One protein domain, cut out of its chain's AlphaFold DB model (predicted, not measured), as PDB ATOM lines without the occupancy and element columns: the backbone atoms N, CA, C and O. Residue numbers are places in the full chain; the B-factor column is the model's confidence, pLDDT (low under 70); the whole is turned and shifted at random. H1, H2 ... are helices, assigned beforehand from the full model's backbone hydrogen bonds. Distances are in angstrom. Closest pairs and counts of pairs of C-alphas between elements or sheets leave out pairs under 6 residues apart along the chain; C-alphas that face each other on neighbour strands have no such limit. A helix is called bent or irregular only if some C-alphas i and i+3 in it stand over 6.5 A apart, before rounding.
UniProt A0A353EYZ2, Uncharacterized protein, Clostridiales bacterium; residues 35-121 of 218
ATOM      1  N   ASP A  35     -10.782 -27.238  15.754       55.50
ATOM      2  CA  ASP A  35     -10.295 -28.524  15.239       55.50
ATOM      3  C   ASP A  35      -9.642 -28.419  13.849       55.50
ATOM      4  O   ASP A  35      -8.591 -29.006  13.611       55.50
ATOM      5  N   TYR A  36     -10.197 -27.625  12.925       54.09
ATOM      6  CA  TYR A  36      -9.601 -27.417  11.598       54.09
ATOM      7  C   TYR A  36      -8.302 -26.593  11.667       54.09
ATOM      8  O   TYR A  36      -7.379 -26.822  10.880       54.09
ATOM      9  N   ALA A  37      -8.200 -25.631  12.595       55.34
ATOM     10  CA  ALA A  37      -6.972 -24.858  12.807       55.34
ATOM     11  C   ALA A  37      -5.850 -25.728  13.388       55.34
ATOM     12  O   ALA A  37      -4.723 -25.677  12.884       55.34
ATOM     13  N   VAL A  38      -6.189 -26.541  14.394       58.38
ATOM     14  CA  VAL A  38      -5.325 -27.568  14.988       58.38
ATOM     15  C   VAL A  38      -4.835 -28.505  13.884       58.38
ATOM     16  O   VAL A  38      -3.635 -28.561  13.618       58.38
ATOM     17  N   GLN A  39      -5.750 -29.129  13.139       59.38
ATOM     18  CA  GLN A  39      -5.436 -30.100  12.090       59.38
ATOM     19  C   GLN A  39      -4.490 -29.542  11.012       59.38
ATOM     20  O   GLN A  39      -3.463 -30.148  10.715       59.38
ATOM     21  N   ARG A  40      -4.752 -28.334  10.492       58.31
ATOM     22  CA  ARG A  40      -3.867 -27.647   9.528       58.31
ATOM     23  C   ARG A  40      -2.461 -27.393  10.067       58.31
ATOM     24  O   ARG A  40      -1.497 -27.394   9.302       58.31
ATOM     25  N   PHE A  41      -2.341 -27.085  11.355       61.53
ATOM     26  CA  PHE A  41      -1.050 -26.818  11.977       61.53
ATOM     27  C   PHE A  41      -0.267 -28.121  12.207       61.53
ATOM     28  O   PHE A  41       0.939 -28.179  11.949       61.53
ATOM     29  N   HIS A  42      -0.958 -29.188  12.609       60.72
ATOM     30  CA  HIS A  42      -0.394 -30.535  12.690       60.72
ATOM     31  C   HIS A  42       0.134 -31.021  11.345       60.72
ATOM     32  O   HIS A  42       1.294 -31.420  11.260       60.72
ATOM     33  N   GLU A  43      -0.660 -30.887  10.280       60.16
ATOM     34  CA  GLU A  43      -0.249 -31.224   8.910       60.16
ATOM     35  C   GLU A  43       1.055 -30.525   8.499       60.16
ATOM     36  O   GLU A  43       1.841 -31.068   7.724       60.16
ATOM     37  N   LYS A  44       1.307 -29.322   9.030       65.94
ATOM     38  CA  LYS A  44       2.496 -28.532   8.710       65.94
ATOM     39  C   LYS A  44       3.716 -28.884   9.564       65.94
ATOM     40  O   LYS A  44       4.837 -28.791   9.071       65.94
ATOM     41  N   THR A  45       3.518 -29.245  10.833       70.12
ATOM     42  CA  THR A  45       4.623 -29.564  11.758       70.12
ATOM     43  C   THR A  45       5.014 -31.034  11.772       70.12
ATOM     44  O   THR A  45       6.138 -31.347  12.157       70.12
ATOM     45  N   GLY A  46       4.111 -31.932  11.368       73.12
ATOM     46  CA  GLY A  46       4.331 -33.378  11.395       73.12
ATOM     47  C   GLY A  46       4.422 -33.974  12.804       73.12
ATOM     48  O   GLY A  46       4.826 -35.126  12.943       73.12
ATOM     49  N   LYS A  47       4.082 -33.206  13.849       80.75
ATOM     50  CA  LYS A  47       4.090 -33.662  15.245       80.75
ATOM     51  C   LYS A  47       2.726 -34.235  15.653       80.75
ATOM     52  O   LYS A  47       1.708 -33.691  15.211       80.75
ATOM     53  N   PRO A  48       2.682 -35.277  16.508       84.69
ATOM     54  CA  PRO A  48       1.426 -35.777  17.068       84.69
ATOM     55  C   PRO A  48       0.765 -34.733  17.978       84.69
ATOM     56  O   PRO A  48       1.444 -33.824  18.464       84.69
ATOM     57  N   ILE A  49      -0.549 -34.862  18.184       84.19
ATOM     58  CA  ILE A  49      -1.338 -34.002  19.077       84.19
ATOM     59  C   ILE A  49      -0.931 -34.278  20.522       84.19
ATOM     60  O   ILE A  49      -1.055 -35.402  20.996       84.19
ATOM     61  N   LEU A  50      -0.405 -33.262  21.211       88.44
ATOM     62  CA  LEU A  50       0.122 -33.375  22.570       88.44
ATOM     63  C   LEU A  50      -0.976 -33.804  23.547       88.44
ATOM     64  O   LEU A  50      -0.711 -34.661  24.380       88.44
ATOM     65  N   SER A  51      -2.204 -33.291  23.413       87.81
ATOM     66  CA  SER A  51      -3.339 -33.734  24.243       87.81
ATOM     67  C   SER A  51      -3.786 -35.181  23.993       87.81
ATOM     68  O   SER A  51      -4.470 -35.755  24.839       87.81
ATOM     69  N   GLU A  52      -3.387 -35.784  22.870       88.00
ATOM     70  CA  GLU A  52      -3.682 -37.181  22.524       88.00
ATOM     71  C   GLU A  52      -2.540 -38.144  22.889       88.00
ATOM     72  O   GLU A  52      -2.714 -39.361  22.805       88.00
ATOM     73  N   LEU A  53      -1.373 -37.628  23.297       89.62
ATOM     74  CA  LEU A  53      -0.268 -38.465  23.769       89.62
ATOM     75  C   LEU A  53      -0.606 -39.131  25.111       89.62
ATOM     76  O   LEU A  53      -1.424 -38.604  25.868       89.62
ATOM     77  N   PRO A  54       0.039 -40.259  25.456       93.50
ATOM     78  CA  PRO A  54      -0.105 -40.852  26.779       93.50
ATOM     79  C   PRO A  54       0.257 -39.862  27.908       93.50
ATOM     80  O   PRO A  54       1.195 -39.073  27.740       93.50
ATOM     81  N   PRO A  55      -0.434 -39.897  29.068       91.19
ATOM     82  CA  PRO A  55      -0.187 -39.007  30.211       91.19
ATOM     83  C   PRO A  55       1.292 -38.878  30.605       91.19
ATOM     84  O   PRO A  55       1.794 -37.788  30.857       91.19
ATOM     85  N   GLU A  56       2.008 -39.995  30.616       92.50
ATOM     86  CA  GLU A  56       3.432 -40.091  30.919       92.50
ATOM     87  C   GLU A  56       4.316 -39.315  29.933       92.50
ATOM     88  O   GLU A  56       5.288 -38.683  30.351       92.50
ATOM     89  N   GLU A  57       3.967 -39.301  28.645       93.75
ATOM     90  CA  GLU A  57       4.692 -38.544  27.621       93.75
ATOM     91  C   GLU A  57       4.399 -37.046  27.728       93.75
ATOM     92  O   GLU A  57       5.314 -36.226  27.631       93.75
ATOM     93  N   GLN A  58       3.141 -36.682  27.994       92.69
ATOM     94  CA  GLN A  58       2.749 -35.293  28.244       92.69
ATOM     95  C   GLN A  58       3.488 -34.724  29.460       92.69
ATOM     96  O   GLN A  58       4.069 -33.640  29.392       92.69
ATOM     97  N   HIS A  59       3.510 -35.477  30.560       93.94
ATOM     98  CA  HIS A  59       4.189 -35.093  31.789       93.94
ATOM     99  C   HIS A  59       5.698 -34.925  31.575       93.94
ATOM    100  O   HIS A  59       6.258 -33.881  31.921       93.94
ATOM    101  N   ALA A  60       6.348 -35.916  30.953       94.25
ATOM    102  CA  ALA A  60       7.777 -35.866  30.657       94.25
ATOM    103  C   ALA A  60       8.135 -34.649  29.793       94.25
ATOM    104  O   ALA A  60       9.092 -33.935  30.099       94.25
ATOM    105  N   TYR A  61       7.327 -34.369  28.765       95.06
ATOM    106  CA  TYR A  61       7.521 -33.206  27.909       95.06
ATOM    107  C   TYR A  61       7.414 -31.883  28.680       95.06
ATOM    108  O   TYR A  61       8.249 -30.995  28.505       95.06
ATOM    109  N   LEU A  62       6.396 -31.722  29.530       94.38
ATOM    110  CA  LEU A  62       6.198 -30.472  30.265       94.38
ATOM    111  C   LEU A  62       7.328 -30.210  31.273       94.38
ATOM    112  O   LEU A  62       7.770 -29.065  31.389       94.38
ATOM    113  N   ILE A  63       7.847 -31.255  31.931       94.31
ATOM    114  CA  ILE A  63       9.046 -31.150  32.776       94.31
ATOM    115  C   ILE A  63      10.254 -30.716  31.939       94.31
ATOM    116  O   ILE A  63      10.949 -29.769  32.308       94.31
ATOM    117  N   GLU A  64      10.497 -31.365  30.796       94.12
ATOM    118  CA  GLU A  64      11.609 -31.015  29.900       94.12
ATOM    119  C   GLU A  64      11.496 -29.565  29.391       94.12
ATOM    120  O   GLU A  64      12.490 -28.845  29.288       94.12
ATOM    121  N   ALA A  65      10.272 -29.097  29.134       90.00
ATOM    122  CA  ALA A  65       9.985 -27.728  28.724       90.00
ATOM    123  C   ALA A  65      10.141 -26.688  29.856       90.00
ATOM    124  O   ALA A  65      10.071 -25.478  29.585       90.00
ATOM    125  N   GLY A  66      10.388 -27.140  31.091       91.50
ATOM    126  CA  GLY A  66      10.660 -26.311  32.261       91.50
ATOM    127  C   GLY A  66       9.416 -25.813  32.994       91.50
ATOM    128  O   GLY A  66       9.489 -24.760  33.617       91.50
ATOM    129  N   VAL A  67       8.282 -26.511  32.885       91.19
ATOM    130  CA  VAL A  67       7.097 -26.224  33.710       91.19
ATOM    131  C   VAL A  67       7.364 -26.710  35.134       91.19
ATOM    132  O   VAL A  67       7.715 -27.876  35.325       91.19
ATOM    133  N   ASP A  68       7.198 -25.839  36.133       90.19
ATOM    134  CA  ASP A  68       7.379 -26.244  37.529       90.19
ATOM    135  C   ASP A  68       6.172 -27.053  38.017       90.19
ATOM    136  O   ASP A  68       5.062 -26.537  38.146       90.19
ATOM    137  N   MET A  69       6.412 -28.337  38.294       88.19
ATOM    138  CA  MET A  69       5.420 -29.271  38.839       88.19
ATOM    139  C   MET A  69       5.749 -29.758  40.256       88.19
ATOM    140  O   MET A  69       5.232 -30.780  40.706       88.19
ATOM    141  N   SER A  70       6.646 -29.065  40.965       85.19
ATOM    142  CA  SER A  70       7.124 -29.476  42.294       85.19
ATOM    143  C   SER A  70       6.371 -28.838  43.470       85.19
ATOM    144  O   SER A  70       6.611 -29.192  44.626       85.19
ATOM    145  N   GLY A  71       5.474 -27.887  43.192       84.19
ATOM    146  CA  GLY A  71       4.803 -27.060  44.195       84.19
ATOM    147  C   GLY A  71       3.304 -27.326  44.325       84.19
ATOM    148  O   GLY A  71       2.848 -28.456  44.471       84.19
ATOM    149  N   GLN A  72       2.517 -26.247  44.311       85.69
ATOM    150  CA  GLN A  72       1.058 -26.310  44.448       85.69
ATOM    151  C   GLN A  72       0.390 -27.103  43.313       85.69
ATOM    152  O   GLN A  72      -0.636 -27.742  43.542       85.69
ATOM    153  N   PHE A  73       0.964 -27.055  42.112       88.25
ATOM    154  CA  PHE A  73       0.466 -27.734  40.924       88.25
ATOM    155  C   PHE A  73       1.408 -28.897  40.605       88.25
ATOM    156  O   PHE A  73       2.488 -28.680  40.072       88.25
ATOM    157  N   THR A  74       1.027 -30.117  40.977       91.06
ATOM    158  CA  THR A  74       1.711 -31.357  40.582       91.06
ATOM    159  C   THR A  74       0.914 -32.049  39.481       91.06
ATOM    160  O   THR A  74      -0.255 -31.723  39.250       91.06
ATOM    161  N   TRP A  75       1.513 -33.033  38.806       88.69
ATOM    162  CA  TRP A  75       0.788 -33.816  37.806       88.69
ATOM    163  C   TRP A  75      -0.467 -34.466  38.404       88.69
ATOM    164  O   TRP A  75      -1.560 -34.332  37.865       88.69
ATOM    165  N   GLU A  76      -0.339 -35.096  39.570       90.00
ATOM    166  CA  GLU A  76      -1.402 -35.881  40.203       90.00
ATOM    167  C   GLU A  76      -2.582 -35.029  40.676       90.00
ATOM    168  O   GLU A  76      -3.714 -35.505  40.689       90.00
ATOM    169  N   ASN A  77      -2.331 -33.785  41.095       90.94
ATOM    170  CA  ASN A  77      -3.371 -32.919  41.650       90.94
ATOM    171  C   ASN A  77      -3.966 -31.934  40.629       90.94
ATOM    172  O   ASN A  77      -4.988 -31.314  40.919       90.94
ATOM    173  N   SER A  78      -3.330 -31.783  39.462       88.88
ATOM    174  CA  SER A  78      -3.683 -30.777  38.453       88.88
ATOM    175  C   SER A  78      -3.816 -31.351  37.042       88.88
ATOM    176  O   SER A  78      -3.897 -30.572  36.096       88.88
ATOM    177  N   GLN A  79      -3.859 -32.679  36.877       89.31
ATOM    178  CA  GLN A  79      -3.912 -33.333  35.565       89.31
ATOM    179  C   GLN A  79      -5.021 -32.768  34.664       89.31
ATOM    180  O   GLN A  79      -4.744 -32.413  33.521       89.31
ATOM    181  N   ASP A  80      -6.241 -32.617  35.184       87.94
ATOM    182  CA  ASP A  80      -7.372 -32.074  34.419       87.94
ATOM    183  C   ASP A  80      -7.108 -30.630  33.968       87.94
ATOM    184  O   ASP A  80      -7.297 -30.291  32.804       87.94
ATOM    185  N   LEU A  81      -6.579 -29.785  34.862       87.56
ATOM    186  CA  LEU A  81      -6.228 -28.398  34.544       87.56
ATOM    187  C   LEU A  81      -5.120 -28.320  33.482       87.56
ATOM    188  O   LEU A  81      -5.160 -27.454  32.607       87.56
ATOM    189  N   ILE A  82      -4.127 -29.210  33.558       89.56
ATOM    190  CA  ILE A  82      -3.041 -29.308  32.580       89.56
ATOM    191  C   ILE A  82      -3.605 -29.724  31.221       89.56
ATOM    192  O   ILE A  82      -3.337 -29.046  30.230       89.56
ATOM    193  N   LEU A  83      -4.408 -30.789  31.173       87.88
ATOM    194  CA  LEU A  83      -5.032 -31.297  29.950       87.88
ATOM    195  C   LEU A  83      -5.925 -30.249  29.290       87.88
ATOM    196  O   LEU A  83      -5.768 -29.985  28.097       87.88
ATOM    197  N   ASP A  84      -6.786 -29.596  30.069       85.19
ATOM    198  CA  ASP A  84      -7.623 -28.499  29.591       85.19
ATOM    199  C   ASP A  84      -6.751 -27.384  29.005       85.19
ATOM    200  O   ASP A  84      -7.001 -26.899  27.903       85.19
ATOM    201  N   THR A  85      -5.670 -27.016  29.697       85.25
ATOM    202  CA  THR A  85      -4.735 -25.988  29.230       85.25
ATOM    203  C   THR A  85      -4.052 -26.388  27.919       85.25
ATOM    204  O   THR A  85      -3.915 -25.544  27.029       85.25
ATOM    205  N   ILE A  86      -3.656 -27.655  27.753       86.69
ATOM    206  CA  ILE A  86      -3.074 -28.170  26.504       86.69
ATOM    207  C   ILE A  86      -4.098 -28.079  25.372       86.69
ATOM    208  O   ILE A  86      -3.809 -27.445  24.358       86.69
ATOM    209  N   GLN A  87      -5.296 -28.637  25.555       81.31
ATOM    210  CA  GLN A  87      -6.353 -28.657  24.534       81.31
ATOM    211  C   GLN A  87      -6.782 -27.246  24.123       81.31
ATOM    212  O   GLN A  87      -6.950 -26.939  22.935       81.31
ATOM    213  N   TRP A  88      -6.912 -26.352  25.107       76.88
ATOM    214  CA  TRP A  88      -7.202 -24.947  24.860       76.88
ATOM    215  C   TRP A  88      -6.076 -24.281  24.086       76.88
ATOM    216  O   TRP A  88      -6.366 -23.571  23.134       76.88
ATOM    217  N   THR A  89      -4.813 -24.534  24.431       79.56
ATOM    218  CA  THR A  89      -3.665 -23.941  23.729       79.56
ATOM    219  C   THR A  89      -3.514 -24.484  22.307       79.56
ATOM    220  O   THR A  89      -3.117 -23.761  21.388       79.56
ATOM    221  N   GLU A  90      -3.820 -25.758  22.089       77.75
ATOM    222  CA  GLU A  90      -3.821 -26.369  20.762       77.75
ATOM    223  C   GLU A  90      -4.809 -25.654  19.844       77.75
ATOM    224  O   GLU A  90      -4.414 -25.238  18.747       77.75
ATOM    225  N   SER A  91      -6.024 -25.439  20.354       70.50
ATOM    226  CA  SER A  91      -7.148 -24.760  19.703       70.50
ATOM    227  C   SER A  91      -6.964 -23.247  19.565       70.50
ATOM    228  O   SER A  91      -7.299 -22.648  18.541       70.50
ATOM    229  N   ASP A  92      -6.451 -22.614  20.612       67.56
ATOM    230  CA  ASP A  92      -6.244 -21.183  20.749       67.56
ATOM    231  C   ASP A  92      -4.892 -20.924  21.437       67.56
ATOM    232  O   ASP A  92      -4.805 -20.887  22.666       67.56
ATOM    233  N   PRO A  93      -3.818 -20.685  20.663       64.56
ATOM    234  CA  PRO A  93      -2.464 -20.522  21.196       64.56
ATOM    235  C   PRO A  93      -2.276 -19.303  22.115       64.56
ATOM    236  O   PRO A  93      -1.165 -19.084  22.605       64.56
ATOM    237  N   ILE A  94      -3.313 -18.479  22.306       60.78
ATOM    238  CA  ILE A  94      -3.261 -17.197  23.019       60.78
ATOM    239  C   ILE A  94      -3.936 -17.275  24.376       60.78
ATOM    240  O   ILE A  94      -3.382 -16.765  25.355       60.78
ATOM    241  N   ILE A  95      -5.132 -17.864  24.429       55.47
ATOM    242  CA  ILE A  95      -6.026 -17.730  25.579       55.47
ATOM    243  C   ILE A  95      -5.816 -18.879  26.559       55.47
ATOM    244  O   ILE A  95      -6.452 -19.923  26.464       55.47
ATOM    245  N   THR A  96      -5.003 -18.619  27.576       52.62
ATOM    246  CA  THR A  96      -5.023 -19.356  28.846       52.62
ATOM    247  C   THR A  96      -4.845 -18.351  29.977       52.62
ATOM    248  O   THR A  96      -3.972 -17.488  29.900       52.62
ATOM    249  N   GLY A  97      -5.680 -18.423  31.015       46.84
ATOM    250  CA  GLY A  97      -5.535 -17.589  32.217       46.84
ATOM    251  C   GLY A  97      -6.549 -16.454  32.381       46.84
ATOM    252  O   GLY A  97      -6.780 -16.031  33.505       46.84
ATOM    253  N   LEU A  98      -7.218 -15.992  31.314       46.69
ATOM    254  CA  LEU A  98      -8.173 -14.866  31.401       46.69
ATOM    255  C   LEU A  98      -9.436 -15.169  32.229       46.69
ATOM    256  O   LEU A  98     -10.179 -14.255  32.570       46.69
ATOM    257  N   THR A  99      -9.693 -16.439  32.536       48.34
ATOM    258  CA  THR A  99     -10.860 -16.896  33.303       48.34
ATOM    259  C   THR A  99     -10.554 -17.180  34.774       48.34
ATOM    260  O   THR A  99     -11.487 -17.401  35.544       48.34
ATOM    261  N   TYR A 100      -9.281 -17.174  35.188       55.91
ATOM    262  CA  TYR A 100      -8.891 -17.534  36.551       55.91
ATOM    263  C   TYR A 100      -8.521 -16.298  37.371       55.91
ATOM    264  O   TYR A 100      -7.658 -15.511  36.997       55.91
ATOM    265  N   ASN A 101      -9.140 -16.166  38.545       57.06
ATOM    266  CA  ASN A 101      -8.875 -15.059  39.468       57.06
ATOM    267  C   ASN A 101      -7.657 -15.303  40.376       57.06
ATOM    268  O   ASN A 101      -7.243 -14.395  41.093       57.06
ATOM    269  N   ASN A 102      -7.101 -16.523  40.396       77.31
ATOM    270  CA  ASN A 102      -5.947 -16.869  41.227       77.31
ATOM    271  C   ASN A 102      -4.637 -16.621  40.452       77.31
ATOM    272  O   ASN A 102      -4.389 -17.332  39.474       77.31
ATOM    273  N   PRO A 103      -3.771 -15.690  40.899       73.81
ATOM    274  CA  PRO A 103      -2.512 -15.387  40.220       73.81
ATOM    275  C   PRO A 103      -1.594 -16.602  40.032       73.81
ATOM    276  O   PRO A 103      -0.963 -16.725  38.990       73.81
ATOM    277  N   GLY A 104      -1.548 -17.528  40.998       80.50
ATOM    278  CA  GLY A 104      -0.738 -18.746  40.899       80.50
ATOM    279  C   GLY A 104      -1.235 -19.687  39.800       80.50
ATOM    280  O   GLY A 104      -0.440 -20.186  39.010       80.50
ATOM    281  N   THR A 105      -2.555 -19.860  39.687       81.56
ATOM    282  CA  THR A 105      -3.178 -20.650  38.612       81.56
ATOM    283  C   THR A 105      -2.928 -20.022  37.242       81.56
ATOM    284  O   THR A 105      -2.617 -20.735  36.292       81.56
ATOM    285  N   VAL A 106      -3.020 -18.691  37.137       77.75
ATOM    286  CA  VAL A 106      -2.734 -17.965  35.891       77.75
ATOM    287  C   VAL A 106      -1.285 -18.175  35.458       77.75
ATOM    288  O   VAL A 106      -1.045 -18.496  34.291       77.75
ATOM    289  N   THR A 107      -0.330 -18.047  36.383       82.44
ATOM    290  CA  THR A 107       1.093 -18.280  36.106       82.44
ATOM    291  C   THR A 107       1.336 -19.710  35.631       82.44
ATOM    292  O   THR A 107       1.891 -19.898  34.552       82.44
ATOM    293  N   PHE A 108       0.835 -20.710  36.361       87.38
ATOM    294  CA  PHE A 108       1.012 -22.118  36.001       87.38
ATOM    295  C   PHE A 108       0.430 -22.451  34.617       87.38
ATOM    296  O   PHE A 108       1.124 -22.991  33.755       87.38
ATOM    297  N   CYS A 109      -0.815 -22.048  34.340       85.25
ATOM    298  CA  CYS A 109      -1.429 -22.277  33.027       85.25
ATOM    299  C   CYS A 109      -0.665 -21.555  31.905       85.25
ATOM    300  O   CYS A 109      -0.589 -22.045  30.778       85.25
ATOM    301  N   THR A 110      -0.069 -20.395  32.199       81.75
ATOM    302  CA  THR A 110       0.772 -19.658  31.245       81.75
ATOM    303  C   THR A 110       2.048 -20.428  30.909       81.75
ATOM    304  O   THR A 110       2.449 -20.461  29.742       81.75
ATOM    305  N   GLU A 111       2.680 -21.069  31.893       86.94
ATOM    306  CA  GLU A 111       3.860 -21.912  31.675       86.94
ATOM    307  C   GLU A 111       3.534 -23.128  30.807       86.94
ATOM    308  O   GLU A 111       4.219 -23.353  29.804       86.94
ATOM    309  N   VAL A 112       2.442 -23.840  31.116       89.38
ATOM    310  CA  VAL A 112       1.955 -24.970  30.309       89.38
ATOM    311  C   VAL A 112       1.660 -24.517  28.876       89.38
ATOM    312  O   VAL A 112       2.186 -25.102  27.932       89.38
ATOM    313  N   ARG A 113       0.923 -23.415  28.680       85.25
ATOM    314  CA  ARG A 113       0.674 -22.838  27.344       85.25
ATOM    315  C   ARG A 113       1.977 -22.562  26.592       85.25
ATOM    316  O   ARG A 113       2.104 -22.864  25.406       85.25
ATOM    317  N   ASN A 114       2.960 -21.962  27.261       83.25
ATOM    318  CA  ASN A 114       4.247 -21.641  26.645       83.25
ATOM    319  C   ASN A 114       5.025 -22.905  26.257       83.25
ATOM    320  O   ASN A 114       5.729 -22.890  25.246       83.25
ATOM    321  N   ALA A 115       4.917 -23.986  27.033       89.00
ATOM    322  CA  ALA A 115       5.468 -25.287  26.673       89.00
ATOM    323  C   ALA A 115       4.758 -25.863  25.438       89.00
ATOM    324  O   ALA A 115       5.415 -26.178  24.452       89.00
ATOM    325  N   VAL A 116       3.424 -25.883  25.414       87.31
ATOM    326  CA  VAL A 116       2.635 -26.369  24.265       87.31
ATOM    327  C   VAL A 116       2.957 -25.576  22.991       87.31
ATOM    328  O   VAL A 116       3.192 -26.145  21.926       87.31
ATOM    329  N   ASN A 117       3.053 -24.248  23.078       81.75
ATOM    330  CA  ASN A 117       3.446 -23.429  21.933       81.75
ATOM    331  C   ASN A 117       4.868 -23.766  21.449       81.75
ATOM    332  O   ASN A 117       5.085 -23.886  20.240       81.75
ATOM    333  N   ARG A 118       5.816 -24.013  22.363       83.38
ATOM    334  CA  ARG A 118       7.169 -24.479  22.015       83.38
ATOM    335  C   ARG A 118       7.159 -25.857  21.354       83.38
ATOM    336  O   ARG A 118       7.864 -26.036  20.360       83.38
ATOM    337  N   TYR A 119       6.339 -26.796  21.831       86.00
ATOM    338  CA  TYR A 119       6.168 -28.118  21.220       86.00
ATOM    339  C   TYR A 119       5.824 -27.980  19.740       86.00
ATOM    340  O   TYR A 119       6.445 -28.601  18.881       86.00
ATOM    341  N   TYR A 120       4.918 -27.068  19.425       79.81
ATOM    342  CA  TYR A 120       4.458 -26.799  18.074       79.81
ATOM    343  C   TYR A 120       5.365 -25.864  17.258       79.81
ATOM    344  O   TYR A 120       5.052 -25.570  16.108       79.81
ATOM    345  N   GLY A 121       6.489 -25.388  17.805       75.94
ATOM    346  CA  GLY A 121       7.336 -24.396  17.131       75.94
ATOM    347  C   GLY A 121       6.615 -23.064  16.889       75.94
ATOM    348  O   GLY A 121       6.947 -22.330  15.959       75.94
TER     349      GLY A 121
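Overview. This is residues 35 to 121 of the 218 residues of an uncharacterized protein of Clostridiales bacterium (UniProt A0A353EYZ2). Two long helices, H3 and H4, cross at a steep angle and make the core, with H2 set across them on one side, near both but less closely packed. H1 sits at one end of the model, meeting only the last residues of H3, and a long loop, residues 92 to 102, leads back from the end of H3 to the start of H4. The printed part has 87 residues with four named helices, in the order H1, H2, H3, H4, and no named strand; the class is all helix. The whole is compact, with a radius of gyration of the C-alphas of 12.4 A, and its C-alphas span 36 by 27 by 19 A.

Along the chain. Start with H3, residues 75 to 91: find C-alpha 75 at (0.788, -33.816, 37.806) and follow it 21.7 A to C-alpha 91 at (-7.148, -24.760, 19.703). H3 is irregular, with C-alphas 77 and 80 standing 8.3 A apart, and it has a kink of 36 degrees near residue 82. H4, residues 103 to 119, is 24.5 A long and ends at C-alpha 119, (6.168, -28.118, 21.220). Look at residues 55 to 64 for H2, 14.3 A long, and at residues 35 to 45 for H1, 15.4 A long, which begins at C-alpha 35, (-10.295, -28.524, 15.239).

Arrangement. Begin where H3 and H4 touch: their closest C-alphas, those of Thr 89 and Arg 113, are 5.8 A apart. The two run the same way at a steep tilt of 57 degrees. Move to H2, which is close to H4 but not clearly touching it; the closest C-alphas, of Leu 62 and Ala 115, are 6.3 A apart, and the lines are about perpendicular at 85 degrees. H2 is also close to H3 but not clearly touching it, with the C-alphas of His 59 and Trp 75 closest at 7.0 A, about perpendicular at 83 degrees. H1 and H3 touch only at their ends, H3 with residues 90 to 91 alone; the closest C-alphas, of Val 38 and Ser 91, are 5.8 A apart, and the lines are about perpendicular at 89 degrees. H1 is apart from H2 and from H4. In H1, H2 and H4 each O i to N i+4 pair is within hydrogen-bond range; in H3 it is 11 of 13.

Size, cuts and confidence. The two C-alphas farthest apart are those of Gly 46 and Asn 101, at 36.0 A. The printed part has no cut. The link from H3 to H4 is long, with 11 residues; those from H1 to H2 and from H2 to H3 are short. The mean pLDDT of the printed part is 79.4, and it falls under 70 at residues 35 to 44 and 92 to 101.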